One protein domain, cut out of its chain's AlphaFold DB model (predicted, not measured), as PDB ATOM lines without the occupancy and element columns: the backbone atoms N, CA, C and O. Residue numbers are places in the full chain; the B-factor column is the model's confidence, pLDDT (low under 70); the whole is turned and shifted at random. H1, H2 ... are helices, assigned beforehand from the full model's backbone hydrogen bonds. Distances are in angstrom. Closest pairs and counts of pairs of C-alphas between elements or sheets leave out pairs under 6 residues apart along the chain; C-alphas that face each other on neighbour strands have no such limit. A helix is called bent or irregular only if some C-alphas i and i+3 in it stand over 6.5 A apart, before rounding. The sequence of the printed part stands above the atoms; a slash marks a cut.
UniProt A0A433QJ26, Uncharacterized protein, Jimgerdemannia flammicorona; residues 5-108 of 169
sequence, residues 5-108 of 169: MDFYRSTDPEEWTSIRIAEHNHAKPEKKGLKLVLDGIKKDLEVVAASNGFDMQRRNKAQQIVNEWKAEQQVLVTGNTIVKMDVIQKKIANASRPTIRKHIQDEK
ATOM      1  N   MET A   5     -64.742  25.129 -49.835       75.88
ATOM      2  CA  MET A   5     -65.131  24.941 -48.436       75.88
ATOM      3  C   MET A   5     -66.138  23.810 -48.243       75.88
ATOM      4  O   MET A   5     -66.336  23.383 -47.109       75.88
ATOM      5  N   ASP A   6     -66.758  23.320 -49.315       83.38
ATOM      6  CA  ASP A   6     -67.861  22.366 -49.212       83.38
ATOM      7  C   ASP A   6     -67.378  21.018 -48.680       83.38
ATOM      8  O   ASP A   6     -67.983  20.500 -47.747       83.38
ATOM      9  N   PHE A   7     -66.222  20.529 -49.146       88.31
ATOM     10  CA  PHE A   7     -65.597  19.311 -48.615       88.31
ATOM     11  C   PHE A   7     -65.393  19.387 -47.097       88.31
ATOM     12  O   PHE A   7     -65.854  18.526 -46.351       88.31
ATOM     13  N   TYR A   8     -64.766  20.461 -46.615       90.50
ATOM     14  CA  TYR A   8     -64.486  20.631 -45.187       90.50
ATOM     15  C   TYR A   8     -65.759  20.848 -44.352       90.50
ATOM     16  O   TYR A   8     -65.754  20.638 -43.140       90.50
ATOM     17  N   ARG A   9     -66.866  21.272 -44.976       89.94
ATOM     18  CA  ARG A   9     -68.171  21.396 -44.312       89.94
ATOM     19  C   ARG A   9     -68.902  20.061 -44.237       89.94
ATOM     20  O   ARG A   9     -69.472  19.760 -43.194       89.94
ATOM     21  N   SER A  10     -68.893  19.287 -45.318       89.12
ATOM     22  CA  SER A  10     -69.679  18.057 -45.444       89.12
ATOM     23  C   SER A  10     -68.998  16.821 -44.866       89.12
ATOM     24  O   SER A  10     -69.676  15.862 -44.519       89.12
ATOM     25  N   THR A  11     -67.668  16.812 -44.800       90.88
ATOM     26  CA  THR A  11     -66.894  15.639 -44.384       90.88
ATOM     27  C   THR A  11     -66.564  15.697 -42.894       90.88
ATOM     28  O   THR A  11     -66.279  16.769 -42.346       90.88
ATOM     29  N   ASP A  12     -66.613  14.541 -42.232       92.19
ATOM     30  CA  ASP A  12     -66.218  14.404 -40.830       92.19
ATOM     31  C   ASP A  12     -64.724  14.761 -40.650       92.19
ATOM     32  O   ASP A  12     -63.908  14.364 -41.488       92.19
ATOM     33  N   PRO A  13     -64.322  15.510 -39.604       92.06
ATOM     34  CA  PRO A  13     -62.918  15.854 -39.370       92.06
ATOM     35  C   PRO A  13     -61.990  14.644 -39.204       92.06
ATOM     36  O   PRO A  13     -60.795  14.745 -39.481       92.06
ATOM     37  N   GLU A  14     -62.506  13.505 -38.742       90.75
ATOM     38  CA  GLU A  14     -61.739  12.261 -38.616       90.75
ATOM     39  C   GLU A  14     -61.388  11.662 -39.983       90.75
ATOM     40  O   GLU A  14     -60.352  11.017 -40.144       90.75
ATOM     41  N   GLU A  15     -62.190  11.960 -41.002       91.69
ATOM     42  CA  GLU A  15     -61.998  11.497 -42.373       91.69
ATOM     43  C   GLU A  15     -61.024  12.362 -43.191       91.69
ATOM     44  O   GLU A  15     -60.761  12.075 -44.364       91.69
ATOM     45  N   TRP A  16     -60.465  13.418 -42.596       92.81
ATOM     46  CA  TRP A  16     -59.514  14.332 -43.235       92.81
ATOM     47  C   TRP A  16     -58.117  13.711 -43.339       92.81
ATOM     48  O   TRP A  16     -57.148  14.183 -42.744       92.81
ATOM     49  N   THR A  17     -58.011  12.631 -44.110       88.56
ATOM     50  CA  THR A  17     -56.741  11.973 -44.420       88.56
ATOM     51  C   THR A  17     -56.028  12.675 -45.571       88.56
ATOM     52  O   THR A  17     -56.661  13.251 -46.461       88.56
ATOM     53  N   SER A  18     -54.695  12.584 -45.602       83.75
ATOM     54  CA  SER A  18     -53.873  13.188 -46.660       83.75
ATOM     55  C   SER A  18     -54.316  12.765 -48.064       83.75
ATOM     56  O   SER A  18     -54.319  13.587 -48.975       83.75
ATOM     57  N   ILE A  19     -54.748  11.507 -48.224       85.50
ATOM     58  CA  ILE A  19     -55.238  10.954 -49.495       85.50
ATOM     59  C   ILE A  19     -56.527  11.658 -49.926       85.50
ATOM     60  O   ILE A  19     -56.574  12.231 -51.011       85.50
ATOM     61  N   ARG A  20     -57.546  11.704 -49.060       87.38
ATOM     62  CA  ARG A  20     -58.860  12.271 -49.416       87.38
ATOM     63  C   ARG A  20     -58.798  13.771 -49.674       87.38
ATOM     64  O   ARG A  20     -59.436  14.280 -50.596       87.38
ATOM     65  N   ILE A  21     -57.993  14.486 -48.891       88.31
ATOM     66  CA  ILE A  21     -57.784  15.922 -49.093       88.31
ATOM     67  C   ILE A  21     -57.051  16.184 -50.421       88.31
ATOM     68  O   ILE A  21     -57.383  17.141 -51.131       88.31
ATOM     69  N   ALA A  22     -56.073  15.338 -50.765       84.12
ATOM     70  CA  ALA A  22     -55.355  15.422 -52.031       84.12
ATOM     71  C   ALA A  22     -56.266  15.123 -53.222       84.12
ATOM     72  O   ALA A  22     -56.275  15.909 -54.163       84.12
ATOM     73  N   GLU A  23     -57.084  14.072 -53.164       84.44
ATOM     74  CA  GLU A  23     -58.063  13.731 -54.205       84.44
ATOM     75  C   GLU A  23     -59.041  14.882 -54.467       84.44
ATOM     76  O   GLU A  23     -59.199  15.314 -55.613       84.44
ATOM     77  N   HIS A  24     -59.621  15.461 -53.408       82.62
ATOM     78  CA  HIS A  24     -60.518  16.612 -53.534       82.62
ATOM     79  C   HIS A  24     -59.835  17.814 -54.211       82.62
ATOM     80  O   HIS A  24     -60.439  18.519 -55.022       82.62
ATOM     81  N   ASN A  25     -58.562  18.068 -53.898       76.81
ATOM     82  CA  ASN A  25     -57.828  19.191 -54.478       76.81
ATOM     83  C   ASN A  25     -57.252  18.911 -55.871       76.81
ATOM     84  O   ASN A  25     -57.088  19.854 -56.644       76.81
ATOM     85  N   HIS A  26     -56.984  17.650 -56.205       73.50
ATOM     86  CA  HIS A  26     -56.502  17.218 -57.516       73.50
ATOM     87  C   HIS A  26     -57.620  17.208 -58.570       73.50
ATOM     88  O   HIS A  26     -57.349  17.334 -59.761       73.50
ATOM     89  N   ALA A  27     -58.884  17.133 -58.143       69.38
ATOM     90  CA  ALA A  27     -60.051  17.283 -59.012       69.38
ATOM     91  C   ALA A  27     -60.242  18.717 -59.559       69.38
ATOM     92  O   ALA A  27     -61.107  18.947 -60.404       69.38
ATOM     93  N   LYS A  28     -59.451  19.701 -59.096       67.75
ATOM     94  CA  LYS A  28     -59.558  21.105 -59.519       67.75
ATOM     95  C   LYS A  28     -58.714  21.350 -60.786       67.75
ATOM     96  O   LYS A  28     -57.490  21.220 -60.722       67.75
ATOM     97  N   PRO A  29     -59.312  21.782 -61.914       60.69
ATOM     98  CA  PRO A  29     -58.620  21.897 -63.208       60.69
ATOM     99  C   PRO A  29     -57.488  22.942 -63.234       60.69
ATOM    100  O   PRO A  29     -56.606  22.876 -64.091       60.69
ATOM    101  N   GLU A  30     -57.487  23.883 -62.285       66.12
ATOM    102  CA  GLU A  30     -56.507  24.974 -62.178       66.12
ATOM    103  C   GLU A  30     -55.196  24.570 -61.479       66.12
ATOM    104  O   GLU A  30     -54.173  25.235 -61.645       66.12
ATOM    105  N   LYS A  31     -55.183  23.476 -60.705       65.38
ATOM    106  CA  LYS A  31     -54.016  23.056 -59.912       65.38
ATOM    107  C   LYS A  31     -53.272  21.918 -60.617       65.38
ATOM    108  O   LYS A  31     -53.379  20.758 -60.235       65.38
ATOM    109  N   LYS A  32     -52.493  22.241 -61.657       71.19
ATOM    110  CA  LYS A  32     -51.649  21.251 -62.352       71.19
ATOM    111  C   LYS A  32     -50.283  21.130 -61.677       71.19
ATOM    112  O   LYS A  32     -49.450  22.022 -61.781       71.19
ATOM    113  N   GLY A  33     -50.046  20.004 -61.011       79.75
ATOM    114  CA  GLY A  33     -48.754  19.657 -60.419       79.75
ATOM    115  C   GLY A  33     -48.790  19.560 -58.897       79.75
ATOM    116  O   GLY A  33     -49.432  20.356 -58.213       79.75
ATOM    117  N   LEU A  34     -48.048  18.581 -58.370       82.44
ATOM    118  CA  LEU A  34     -48.066  18.195 -56.958       82.44
ATOM    119  C   LEU A  34     -47.830  19.378 -56.010       82.44
ATOM    120  O   LEU A  34     -48.555  19.538 -55.034       82.44
ATOM    121  N   LYS A  35     -46.864  20.250 -56.322       85.31
ATOM    122  CA  LYS A  35     -46.555  21.422 -55.490       85.31
ATOM    123  C   LYS A  35     -47.746  22.378 -55.364       85.31
ATOM    124  O   LYS A  35     -48.076  22.791 -54.261       85.31
ATOM    125  N   LEU A  36     -48.417  22.689 -56.474       84.88
ATOM    126  CA  LEU A  36     -49.571  23.593 -56.477       84.88
ATOM    127  C   LEU A  36     -50.779  22.984 -55.760       84.88
ATOM    128  O   LEU A  36     -51.524  23.700 -55.089       84.88
ATOM    129  N   VAL A  37     -50.958  21.665 -55.871       85.12
ATOM    130  CA  VAL A  37     -51.983  20.930 -55.121       85.12
ATOM    131  C   VAL A  37     -51.713  21.039 -53.621       85.12
ATOM    132  O   VAL A  37     -52.599  21.474 -52.888       85.12
ATOM    133  N   LEU A  38     -50.491  20.739 -53.173       86.31
ATOM    134  CA  LEU A  38     -50.099  20.815 -51.760       86.31
ATOM    135  C   LEU A  38     -50.197  22.240 -51.195       86.31
ATOM    136  O   LEU A  38     -50.796  22.436 -50.138       86.31
ATOM    137  N   ASP A  39     -49.691  23.243 -51.918       87.19
ATOM    138  CA  ASP A  39     -49.803  24.655 -51.524       87.19
ATOM    139  C   ASP A  39     -51.271  25.086 -51.415       87.19
ATOM    140  O   ASP A  39     -51.655  25.837 -50.519       87.19
ATOM    141  N   GLY A  40     -52.108  24.589 -52.324       88.31
ATOM    142  CA  GLY A  40     -53.539  24.818 -52.308       88.31
ATOM    143  C   GLY A  40     -54.226  24.196 -51.093       88.31
ATOM    144  O   GLY A  40     -54.992  24.879 -50.428       88.31
ATOM    145  N   ILE A  41     -53.930  22.932 -50.784       89.56
ATOM    146  CA  ILE A  41     -54.473  22.249 -49.603       89.56
ATOM    147  C   ILE A  41     -54.093  23.000 -48.327       89.56
ATOM    148  O   ILE A  41     -54.937  23.223 -47.461       89.56
ATOM    149  N   LYS A  42     -52.826  23.412 -48.220       90.88
ATOM    150  CA  LYS A  42     -52.343  24.168 -47.067       90.88
ATOM    151  C   LYS A  42     -53.141  25.459 -46.873       90.88
ATOM    152  O   LYS A  42     -53.602  25.713 -45.766       90.88
ATOM    153  N   LYS A  43     -53.342  26.240 -47.942       90.62
ATOM    154  CA  LYS A  43     -54.140  27.477 -47.888       90.62
ATOM    155  C   LYS A  43     -55.581  27.206 -47.467       90.62
ATOM    156  O   LYS A  43     -56.114  27.932 -46.636       90.62
ATOM    157  N   ASP A  44     -56.194  26.160 -48.015       90.94
ATOM    158  CA  ASP A  44     -57.576  25.804 -47.695       90.94
ATOM    159  C   ASP A  44     -57.715  25.482 -46.193       90.94
ATOM    160  O   ASP A  44     -58.592  26.026 -45.523       90.94
ATOM    161  N   LEU A  45     -56.795  24.688 -45.635       93.06
ATOM    162  CA  LEU A  45     -56.773  24.350 -44.206       93.06
ATOM    163  C   LEU A  45     -56.480  25.554 -43.301       93.06
ATOM    164  O   LEU A  45     -57.094  25.678 -42.244       93.06
ATOM    165  N   GLU A  46     -55.579  26.454 -43.702       94.00
ATOM    166  CA  GLU A  46     -55.319  27.699 -42.964       94.00
ATOM    167  C   GLU A  46     -56.585  28.567 -42.879       94.00
ATOM    168  O   GLU A  46     -56.897  29.115 -41.819       94.00
ATOM    169  N   VAL A  47     -57.369  28.636 -43.961       93.75
ATOM    170  CA  VAL A  47     -58.653  29.350 -43.956       93.75
ATOM    171  C   VAL A  47     -59.688  28.637 -43.087       93.75
ATOM    172  O   VAL A  47     -60.408  29.305 -42.345       93.75
ATOM    173  N   VAL A  48     -59.766  27.302 -43.134       93.38
ATOM    174  CA  VAL A  48     -60.661  26.528 -42.255       93.38
ATOM    175  C   VAL A  48     -60.331  26.798 -40.788       93.38
ATOM    176  O   VAL A  48     -61.237  27.118 -40.026       93.38
ATOM    177  N   ALA A  49     -59.052  26.752 -40.404       94.56
ATOM    178  CA  ALA A  49     -58.605  26.997 -39.033       94.56
ATOM    179  C   ALA A  49     -58.964  28.408 -38.526       94.56
ATOM    180  O   ALA A  49     -59.350  28.568 -37.367       94.56
ATOM    181  N   ALA A  50     -58.887  29.420 -39.394       93.50
ATOM    182  CA  ALA A  50     -59.168  30.814 -39.047       93.50
ATOM    183  C   ALA A  50     -60.655  31.209 -39.142       93.50
ATOM    184  O   ALA A  50     -61.039  32.287 -38.685       93.50
ATOM    185  N   SER A  51     -61.507  30.384 -39.756       92.25
ATOM    186  CA  SER A  51     -62.876  30.775 -40.099       92.25
ATOM    187  C   SER A  51     -63.886  30.474 -38.994       92.25
ATOM    188  O   SER A  51     -64.065  29.332 -38.586       92.25
ATOM    189  N   ASN A  52     -64.662  31.485 -38.596       89.88
ATOM    190  CA  ASN A  52     -65.791  31.329 -37.666       89.88
ATOM    191  C   ASN A  52     -66.953  30.497 -38.243       89.88
ATOM    192  O   ASN A  52     -67.887  30.164 -37.522       89.88
ATOM    193  N   GLY A  53     -66.916  30.171 -39.539       89.81
ATOM    194  CA  GLY A  53     -67.930  29.352 -40.203       89.81
ATOM    195  C   GLY A  53     -67.763  27.845 -39.991       89.81
ATOM    196  O   GLY A  53     -68.507  27.088 -40.615       89.81
ATOM    197  N   PHE A  54     -66.790  27.422 -39.182       91.69
ATOM    198  CA  PHE A  54     -66.534  26.033 -38.812       91.69
ATOM    199  C   PHE A  54     -66.581  25.867 -37.293       91.69
ATOM    200  O   PHE A  54     -66.170  26.753 -36.540       91.69
ATOM    201  N   ASP A  55     -67.058  24.708 -36.839       94.00
ATOM    202  CA  ASP A  55     -67.015  24.357 -35.424       94.00
ATOM    203  C   ASP A  55     -65.571  24.229 -34.904       94.00
ATOM    204  O   ASP A  55     -64.583  24.203 -35.645       94.00
ATOM    205  N   MET A  56     -65.443  24.180 -33.580       95.31
ATOM    206  CA  MET A  56     -64.142  24.117 -32.920       95.31
ATOM    207  C   MET A  56     -63.357  22.843 -33.265       95.31
ATOM    208  O   MET A  56     -62.137  22.911 -33.387       95.31
ATOM    209  N   GLN A  57     -64.027  21.704 -33.464       95.88
ATOM    210  CA  GLN A  57     -63.365  20.439 -33.792       95.88
ATOM    211  C   GLN A  57     -62.695  20.518 -35.170       95.88
ATOM    212  O   GLN A  57     -61.513  20.202 -35.299       95.88
ATOM    213  N   ARG A  58     -63.412  21.023 -36.178       95.56
ATOM    214  CA  ARG A  58     -62.906  21.256 -37.540       95.56
ATOM    215  C   ARG A  58     -61.726  22.213 -37.556       95.56
ATOM    216  O   ARG A  58     -60.708  21.925 -38.182       95.56
ATOM    217  N   ARG A  59     -61.830  23.326 -36.826       96.12
ATOM    218  CA  ARG A  59     -60.736  24.303 -36.724       96.12
ATOM    219  C   ARG A  59     -59.492  23.710 -36.074       96.12
ATOM    220  O   ARG A  59     -58.398  23.850 -36.619       96.12
ATOM    221  N   ASN A  60     -59.660  23.001 -34.959       96.12
ATOM    222  CA  ASN A  60     -58.551  22.363 -34.254       96.12
ATOM    223  C   ASN A  60     -57.879  21.293 -35.121       96.12
ATOM    224  O   ASN A  60     -56.653  21.252 -35.193       96.12
ATOM    225  N   LYS A  61     -58.666  20.478 -35.834       95.50
ATOM    226  CA  LYS A  61     -58.138  19.464 -36.750       95.50
ATOM    227  C   LYS A  61     -57.375  20.089 -37.919       95.50
ATOM    228  O   LYS A  61     -56.275  19.642 -38.229       95.50
ATOM    229  N   ALA A  62     -57.908  21.147 -38.533       95.25
ATOM    230  CA  ALA A  62     -57.209  21.869 -39.597       95.25
ATOM    231  C   ALA A  62     -55.872  22.442 -39.103       95.25
ATOM    232  O   ALA A  62     -54.841  22.269 -39.756       95.25
ATOM    233  N   GLN A  63     -55.872  23.064 -37.921       96.12
ATOM    234  CA  GLN A  63     -54.660  23.611 -37.319       96.12
ATOM    235  C   GLN A  63     -53.635  22.520 -36.992       96.12
ATOM    236  O   GLN A  63     -52.440  22.727 -37.210       96.12
ATOM    237  N   GLN A  64     -54.086  21.361 -36.506       95.50
ATOM    238  CA  GLN A  64     -53.233  20.204 -36.257       95.50
ATOM    239  C   GLN A  64     -52.522  19.760 -37.542       95.50
ATOM    240  O   GLN A  64     -51.295  19.698 -37.552       95.50
ATOM    241  N   ILE A  65     -53.264  19.548 -38.633       94.31
ATOM    242  CA  ILE A  65     -52.696  19.113 -39.922       94.31
ATOM    243  C   ILE A  65     -51.671  20.138 -40.440       94.31
ATOM    244  O   ILE A  65     -50.578  19.780 -40.880       94.31
ATOM    245  N   VAL A  66     -51.977  21.438 -40.348       93.69
ATOM    246  CA  VAL A  66     -51.043  22.505 -40.753       93.69
ATOM    247  C   VAL A  66     -49.768  22.499 -39.900       93.69
ATOM    248  O   VAL A  66     -48.675  22.742 -40.421       93.69
ATOM    249  N   ASN A  67     -49.884  22.240 -38.597       92.75
ATOM    250  CA  ASN A  67     -48.742  22.191 -37.687       92.75
ATOM    251  C   ASN A  67     -47.852  20.972 -37.948       92.75
ATOM    252  O   ASN A  67     -46.631  21.128 -37.992       92.75
ATOM    253  N   GLU A  68     -48.446  19.799 -38.175       91.00
ATOM    254  CA  GLU A  68     -47.730  18.573 -38.550       91.00
ATOM    255  C   GLU A  68     -46.889  18.810 -39.813       91.00
ATOM    256  O   GLU A  68     -45.679  18.580 -39.810       91.00
ATOM    257  N   TRP A  69     -47.467  19.445 -40.836       88.31
ATOM    258  CA  TRP A  69     -46.720  19.801 -42.045       88.31
ATOM    259  C   TRP A  69     -45.545  20.753 -41.806       88.31
ATOM    260  O   TRP A  69     -44.494  20.637 -42.441       88.31
ATOM    261  N   LYS A  70     -45.705  21.735 -40.912       87.00
ATOM    262  CA  LYS A  70     -44.617  22.663 -40.558       87.00
ATOM    263  C   LYS A  70     -43.496  21.953 -39.800       87.00
ATOM    264  O   LYS A  70     -42.336  22.329 -39.969       87.00
ATOM    265  N   ALA A  71     -43.828  20.962 -38.974       84.56
ATOM    266  CA  ALA A  71     -42.846  20.159 -38.257       84.56
ATOM    267  C   ALA A  71     -42.039  19.283 -39.228       84.56
ATOM    268  O   ALA A  71     -40.810  19.312 -39.199       84.56
ATOM    269  N   GLU A  72     -42.707  18.597 -40.160       79.81
ATOM    270  CA  GLU A  72     -42.047  17.773 -41.183       79.81
ATOM    271  C   GLU A  72     -41.079  18.585 -42.055       79.81
ATOM    272  O   GLU A  72     -39.946  18.161 -42.302       79.81
ATOM    273  N   GLN A  73     -41.472  19.794 -42.472       75.50
ATOM    274  CA  GLN A  73     -40.579  20.661 -43.243       75.50
ATOM    275  C   GLN A  73     -39.338  21.093 -42.453       75.50
ATOM    276  O   GLN A  73     -38.249  21.152 -43.021       75.50
ATOM    277  N   GLN A  74     -39.460  21.355 -41.150       69.50
ATOM    278  CA  GLN A  74     -38.307  21.708 -40.314       69.50
ATOM    279  C   GLN A  74     -37.329  20.541 -40.146       69.50
ATOM    280  O   GLN A  74     -36.113  20.749 -40.195       69.50
ATOM    281  N   VAL A  75     -37.836  19.313 -40.015       71.50
ATOM    282  CA  VAL A  75     -36.998  18.107 -39.954       71.50
ATOM    283  C   VAL A  75     -36.225  17.922 -41.263       71.50
ATOM    284  O   VAL A  75     -35.011  17.720 -41.234       71.50
ATOM    285  N   LEU A  76     -36.885  18.076 -42.416       67.88
ATOM    286  CA  LEU A  76     -36.240  17.967 -43.732       67.88
ATOM    287  C   LEU A  76     -35.177  19.050 -43.966       67.88
ATOM    288  O   LEU A  76     -34.111  18.768 -44.516       67.88
ATOM    289  N   VAL A  77     -35.440  20.288 -43.539       68.88
ATOM    290  CA  VAL A  77     -34.464  21.385 -43.633       68.88
ATOM    291  C   VAL A  77     -33.244  21.091 -42.763       68.88
ATOM    292  O   VAL A  77     -32.118  21.240 -43.238       68.88
ATOM    293  N   THR A  78     -33.455  20.607 -41.540       66.50
ATOM    294  CA  THR A  78     -32.374  20.257 -40.606       66.50
ATOM    295  C   THR A  78     -31.546  19.072 -41.115       66.50
ATOM    296  O   THR A  78     -30.319  19.115 -41.089       66.50
ATOM    297  N   GLY A  79     -32.179  18.037 -41.668       68.62
ATOM    298  CA  GLY A  79     -31.460  16.923 -42.297       68.62
ATOM    299  C   GLY A  79     -30.598  17.382 -43.479       68.62
ATOM    300  O   GLY A  79     -29.423  17.032 -43.582       68.62
ATOM    301  N   ASN A  80     -31.146  18.245 -44.337       68.56
ATOM    302  CA  ASN A  80     -30.424  18.771 -45.495       68.56
ATOM    303  C   ASN A  80     -29.247  19.687 -45.117       68.56
ATOM    304  O   ASN A  80     -28.243  19.711 -45.835       68.56
ATOM    305  N   THR A  81     -29.334  20.450 -44.023       64.31
ATOM    306  CA  THR A  81     -28.208  21.269 -43.545       64.31
ATOM    307  C   THR A  81     -27.102  20.408 -42.946       64.31
ATOM    308  O   THR A  81     -25.935  20.655 -43.253       64.31
ATOM    309  N   ILE A  82     -27.446  19.357 -42.196       70.81
ATOM    310  CA  ILE A  82     -26.481  18.394 -41.642       70.81
ATOM    311  C   ILE A  82     -25.685  17.718 -42.769       70.81
ATOM    312  O   ILE A  82     -24.454  17.718 -42.738       70.81
ATOM    313  N   VAL A  83     -26.360  17.230 -43.817       71.94
ATOM    314  CA  VAL A  83     -25.695  16.600 -44.974       71.94
ATOM    315  C   VAL A  83     -24.756  17.579 -45.689       71.94
ATOM    316  O   VAL A  83     -23.643  17.220 -46.072       71.94
ATOM    317  N   LYS A  84     -25.163  18.845 -45.851       70.88
ATOM    318  CA  LYS A  84     -24.303  19.872 -46.460       70.88
ATOM    319  C   LYS A  84     -23.076  20.182 -45.601       70.88
ATOM    320  O   LYS A  84     -21.991  20.341 -46.157       70.88
ATOM    321  N   MET A  85     -23.231  20.253 -44.277       72.75
ATOM    322  CA  MET A  85     -22.109  20.462 -43.359       72.75
ATOM    323  C   MET A  85     -21.096  19.314 -43.434       72.75
ATOM    324  O   MET A  85     -19.901  19.587 -43.522       72.75
ATOM    325  N   ASP A  86     -21.550  18.061 -43.499       76.12
ATOM    326  CA  ASP A  86     -20.666  16.892 -43.619       76.12
ATOM    327  C   ASP A  86     -19.860  16.904 -44.934       76.12
ATOM    328  O   ASP A  86     -18.638  16.733 -44.949       76.12
ATOM    329  N   VAL A  87     -20.504  17.244 -46.058       75.94
ATOM    330  CA  VAL A  87     -19.814  17.402 -47.354       75.94
ATOM    331  C   VAL A  87     -18.756  18.511 -47.303       75.94
ATOM    332  O   VAL A  87     -17.673  18.358 -47.877       75.94
ATOM    333  N   ILE A  88     -19.042  19.623 -46.621       76.00
ATOM    334  CA  ILE A  88     -18.094  20.733 -46.453       76.00
ATOM    335  C   ILE A  88     -16.913  20.303 -45.575       76.00
ATOM    336  O   ILE A  88     -15.766  20.500 -45.981       76.00
ATOM    337  N   GLN A  89     -17.158  19.652 -44.434       72.94
ATOM    338  CA  GLN A  89     -16.095  19.142 -43.560       72.94
ATOM    339  C   GLN A  89     -15.201  18.131 -44.286       72.94
ATOM    340  O   GLN A  89     -13.975  18.226 -44.219       72.94
ATOM    341  N   LYS A  90     -15.788  17.220 -45.071       81.00
ATOM    342  CA  LYS A  90     -15.043  16.248 -45.881       81.00
ATOM    343  C   LYS A  90     -14.191  16.916 -46.963       81.00
ATOM    344  O   LYS A  90     -13.065  16.482 -47.208       81.00
ATOM    345  N   LYS A  91     -14.683  17.987 -47.599       76.62
ATOM    346  CA  LYS A  91     -13.888  18.790 -48.549       76.62
ATOM    347  C   LYS A  91     -12.725  19.504 -47.861       76.62
ATOM    348  O   LYS A  91     -11.618  19.453 -48.388       76.62
ATOM    349  N   ILE A  92     -12.944  20.097 -46.687       76.69
ATOM    350  CA  ILE A  92     -11.890  20.757 -45.899       76.69
ATOM    351  C   ILE A  92     -10.827  19.738 -45.462       76.69
ATOM    352  O   ILE A  92      -9.641  19.952 -45.690       76.69
ATOM    353  N   ALA A  93     -11.232  18.582 -44.927       69.44
ATOM    354  CA  ALA A  93     -10.311  17.521 -44.522       69.44
ATOM    355  C   ALA A  93      -9.473  16.985 -45.698       69.44
ATOM    356  O   ALA A  93      -8.271  16.748 -45.562       69.44
ATOM    357  N   ASN A  94     -10.084  16.828 -46.878       69.38
ATOM    358  CA  ASN A  94      -9.375  16.401 -48.084       69.38
ATOM    359  C   ASN A  94      -8.448  17.487 -48.649       69.38
ATOM    360  O   ASN A  94      -7.380  17.149 -49.153       69.38
ATOM    361  N   ALA A  95      -8.812  18.768 -48.538       68.62
ATOM    362  CA  ALA A  95      -7.967  19.892 -48.941       68.62
ATOM    363  C   ALA A  95      -6.775  20.119 -47.990       68.62
ATOM    364  O   ALA A  95      -5.738  20.605 -48.431       68.62
ATOM    365  N   SER A  96      -6.884  19.717 -46.719       61.12
ATOM    366  CA  SER A  96      -5.799  19.804 -45.725       61.12
ATOM    367  C   SER A  96      -4.794  18.641 -45.785       61.12
ATOM    368  O   SER A  96      -3.672  18.761 -45.290       61.12
ATOM    369  N   ARG A  97      -5.147  17.511 -46.416       55.81
ATOM    370  CA  ARG A  97      -4.270  16.328 -46.566       55.81
ATOM    371  C   ARG A  97      -2.939  16.578 -47.310       55.81
ATOM    372  O   ARG A  97      -1.932  16.022 -46.873       55.81
ATOM    373  N   PRO A  98      -2.865  17.375 -48.394       56.34
ATOM    374  CA  PRO A  98      -1.610  17.646 -49.103       56.34
ATOM    375  C   PRO A  98      -0.636  18.507 -48.288       56.34
ATOM    376  O   PRO A  98       0.574  18.303 -48.364       56.34
ATOM    377  N   THR A  99      -1.158  19.437 -47.483       55.66
ATOM    378  CA  THR A  99      -0.360  20.384 -46.688       55.66
ATOM    379  C   THR A  99       0.409  19.674 -45.575       55.66
ATOM    380  O   THR A  99       1.591  19.938 -45.375       55.66
ATOM    381  N   ILE A 100      -0.220  18.689 -44.926       53.69
ATOM    382  CA  ILE A 100       0.438  17.838 -43.922       53.69
ATOM    383  C   ILE A 100       1.473  16.912 -44.589       53.69
ATOM    384  O   ILE A 100       2.550  16.686 -44.041       53.69
ATOM    385  N   ARG A 101       1.189  16.406 -45.799       50.34
ATOM    386  CA  ARG A 101       2.094  15.489 -46.515       50.34
ATOM    387  C   ARG A 101       3.392  16.163 -46.980       50.34
ATOM    388  O   ARG A 101       4.424  15.501 -46.953       50.34
ATOM    389  N   LYS A 102       3.360  17.453 -47.344       55.25
ATOM    390  CA  LYS A 102       4.573  18.237 -47.653       55.25
ATOM    391  C   LYS A 102       5.458  18.457 -46.421       55.25
ATOM    392  O   LYS A 102       6.648  18.187 -46.488       55.25
ATOM    393  N   HIS A 103       4.875  18.827 -45.278       50.62
ATOM    394  CA  HIS A 103       5.651  19.060 -44.049       50.62
ATOM    395  C   HIS A 103       6.401  17.809 -43.552       50.62
ATOM    396  O   HIS A 103       7.514  17.921 -43.058       50.62
ATOM    397  N   ILE A 104       5.840  16.608 -43.741       51.44
ATOM    398  CA  ILE A 104       6.501  15.348 -43.349       51.44
ATOM    399  C   ILE A 104       7.642  14.960 -44.315       51.44
ATOM    400  O   ILE A 104       8.576  14.262 -43.923       51.44
ATOM    401  N   GLN A 105       7.588  15.387 -45.581       52.44
ATOM    402  CA  GLN A 105       8.630  15.090 -46.573       52.44
ATOM    403  C   GLN A 105       9.803  16.077 -46.497       52.44
ATOM    404  O   GLN A 105      10.950  15.654 -46.646       52.44
ATOM    405  N   ASP A 106       9.541  17.343 -46.165       48.56
ATOM    406  CA  ASP A 106      10.578  18.373 -46.027       48.56
ATOM    407  C   ASP A 106      11.455  18.174 -44.770       48.56
ATOM    408  O   ASP A 106      12.627  18.553 -44.773       48.56
ATOM    409  N   GLU A 107      10.948  17.508 -43.720       49.00
ATOM    410  CA  GLU A 107      11.777  17.087 -42.575       49.00
ATOM    411  C   GLU A 107      12.623  15.834 -42.852       49.00
ATOM    412  O   GLU A 107      13.685  15.675 -42.251       49.00
ATOM    413  N   LYS A 108      12.213  14.955 -43.778       48.00
ATOM    414  CA  LYS A 108      13.013  13.773 -44.152       48.00
ATOM    415  C   LYS A 108      14.132  14.069 -45.153       48.00
ATOM    416  O   LYS A 108      15.060  13.277 -45.246       48.00
TER     417      LYS A 108
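What this domain is: This is residues 5 to 108 of the 169 residues of an uncharacterized protein of Jimgerdemannia flammicorona (UniProt A0A433QJ26). H1, H2, H3 and residues 56 to 69 of H4 form a small head, from which residues 70 to 108 of H4 stick out as a long, nearly straight arm. The printed part has 104 residues with four named helices, H1 to H4 in order, and is all helix. It is extended, with radius of gyration of the C-alphas 24.6 A and spans 83 by 30 by 19 A.

How they stand to each other: H1, residues 5 to 10, only just touches residues 44 to 48 of H3, residues 34 to 50, with 3 pairs of C-alphas within 8 A, the closest Tyr 8 and Val 48 at 7.6 A. H2, residues 18 to 26, touches residues 37 to 41 of H3, about perpendicular at 74 degrees; the closest C-alphas, Asn 25 and Val 37, are 6.1 A apart. H4, residues 56 to 108, one helix by its hydrogen bonds, is bent, C-alphas 95 and 98 being 6.7 A apart; arms H4a, 56 to 95, and H4b, 98 to 108, stand at a shallow tilt of 27 degrees. Residues 58 to 66 of H4a touch H3, opposite ways at a steep tilt of 45 degrees; the closest C-alphas, Ala 49 and Arg 59, are 4.1 A apart. Every O i to N i+4 pair is within hydrogen-bond range in H1, H2, H3 and H4a, 5 of 7 in H4b.

Where its parts are: H1 begins at C-alpha 5, (-65.131, 24.941, -48.436). H3 is 24.6 A long, H4a 58.6 A. H4b ends at C-alpha 108, (13.013, 13.773, -44.152).

The domain as a whole: The farthest C-alphas, Ser 10 and Lys 108, are 82.8 A apart. The printed part has no cut. Residues 27 to 31, 74, 76 to 81 and 93 to 108 have pLDDT under 70.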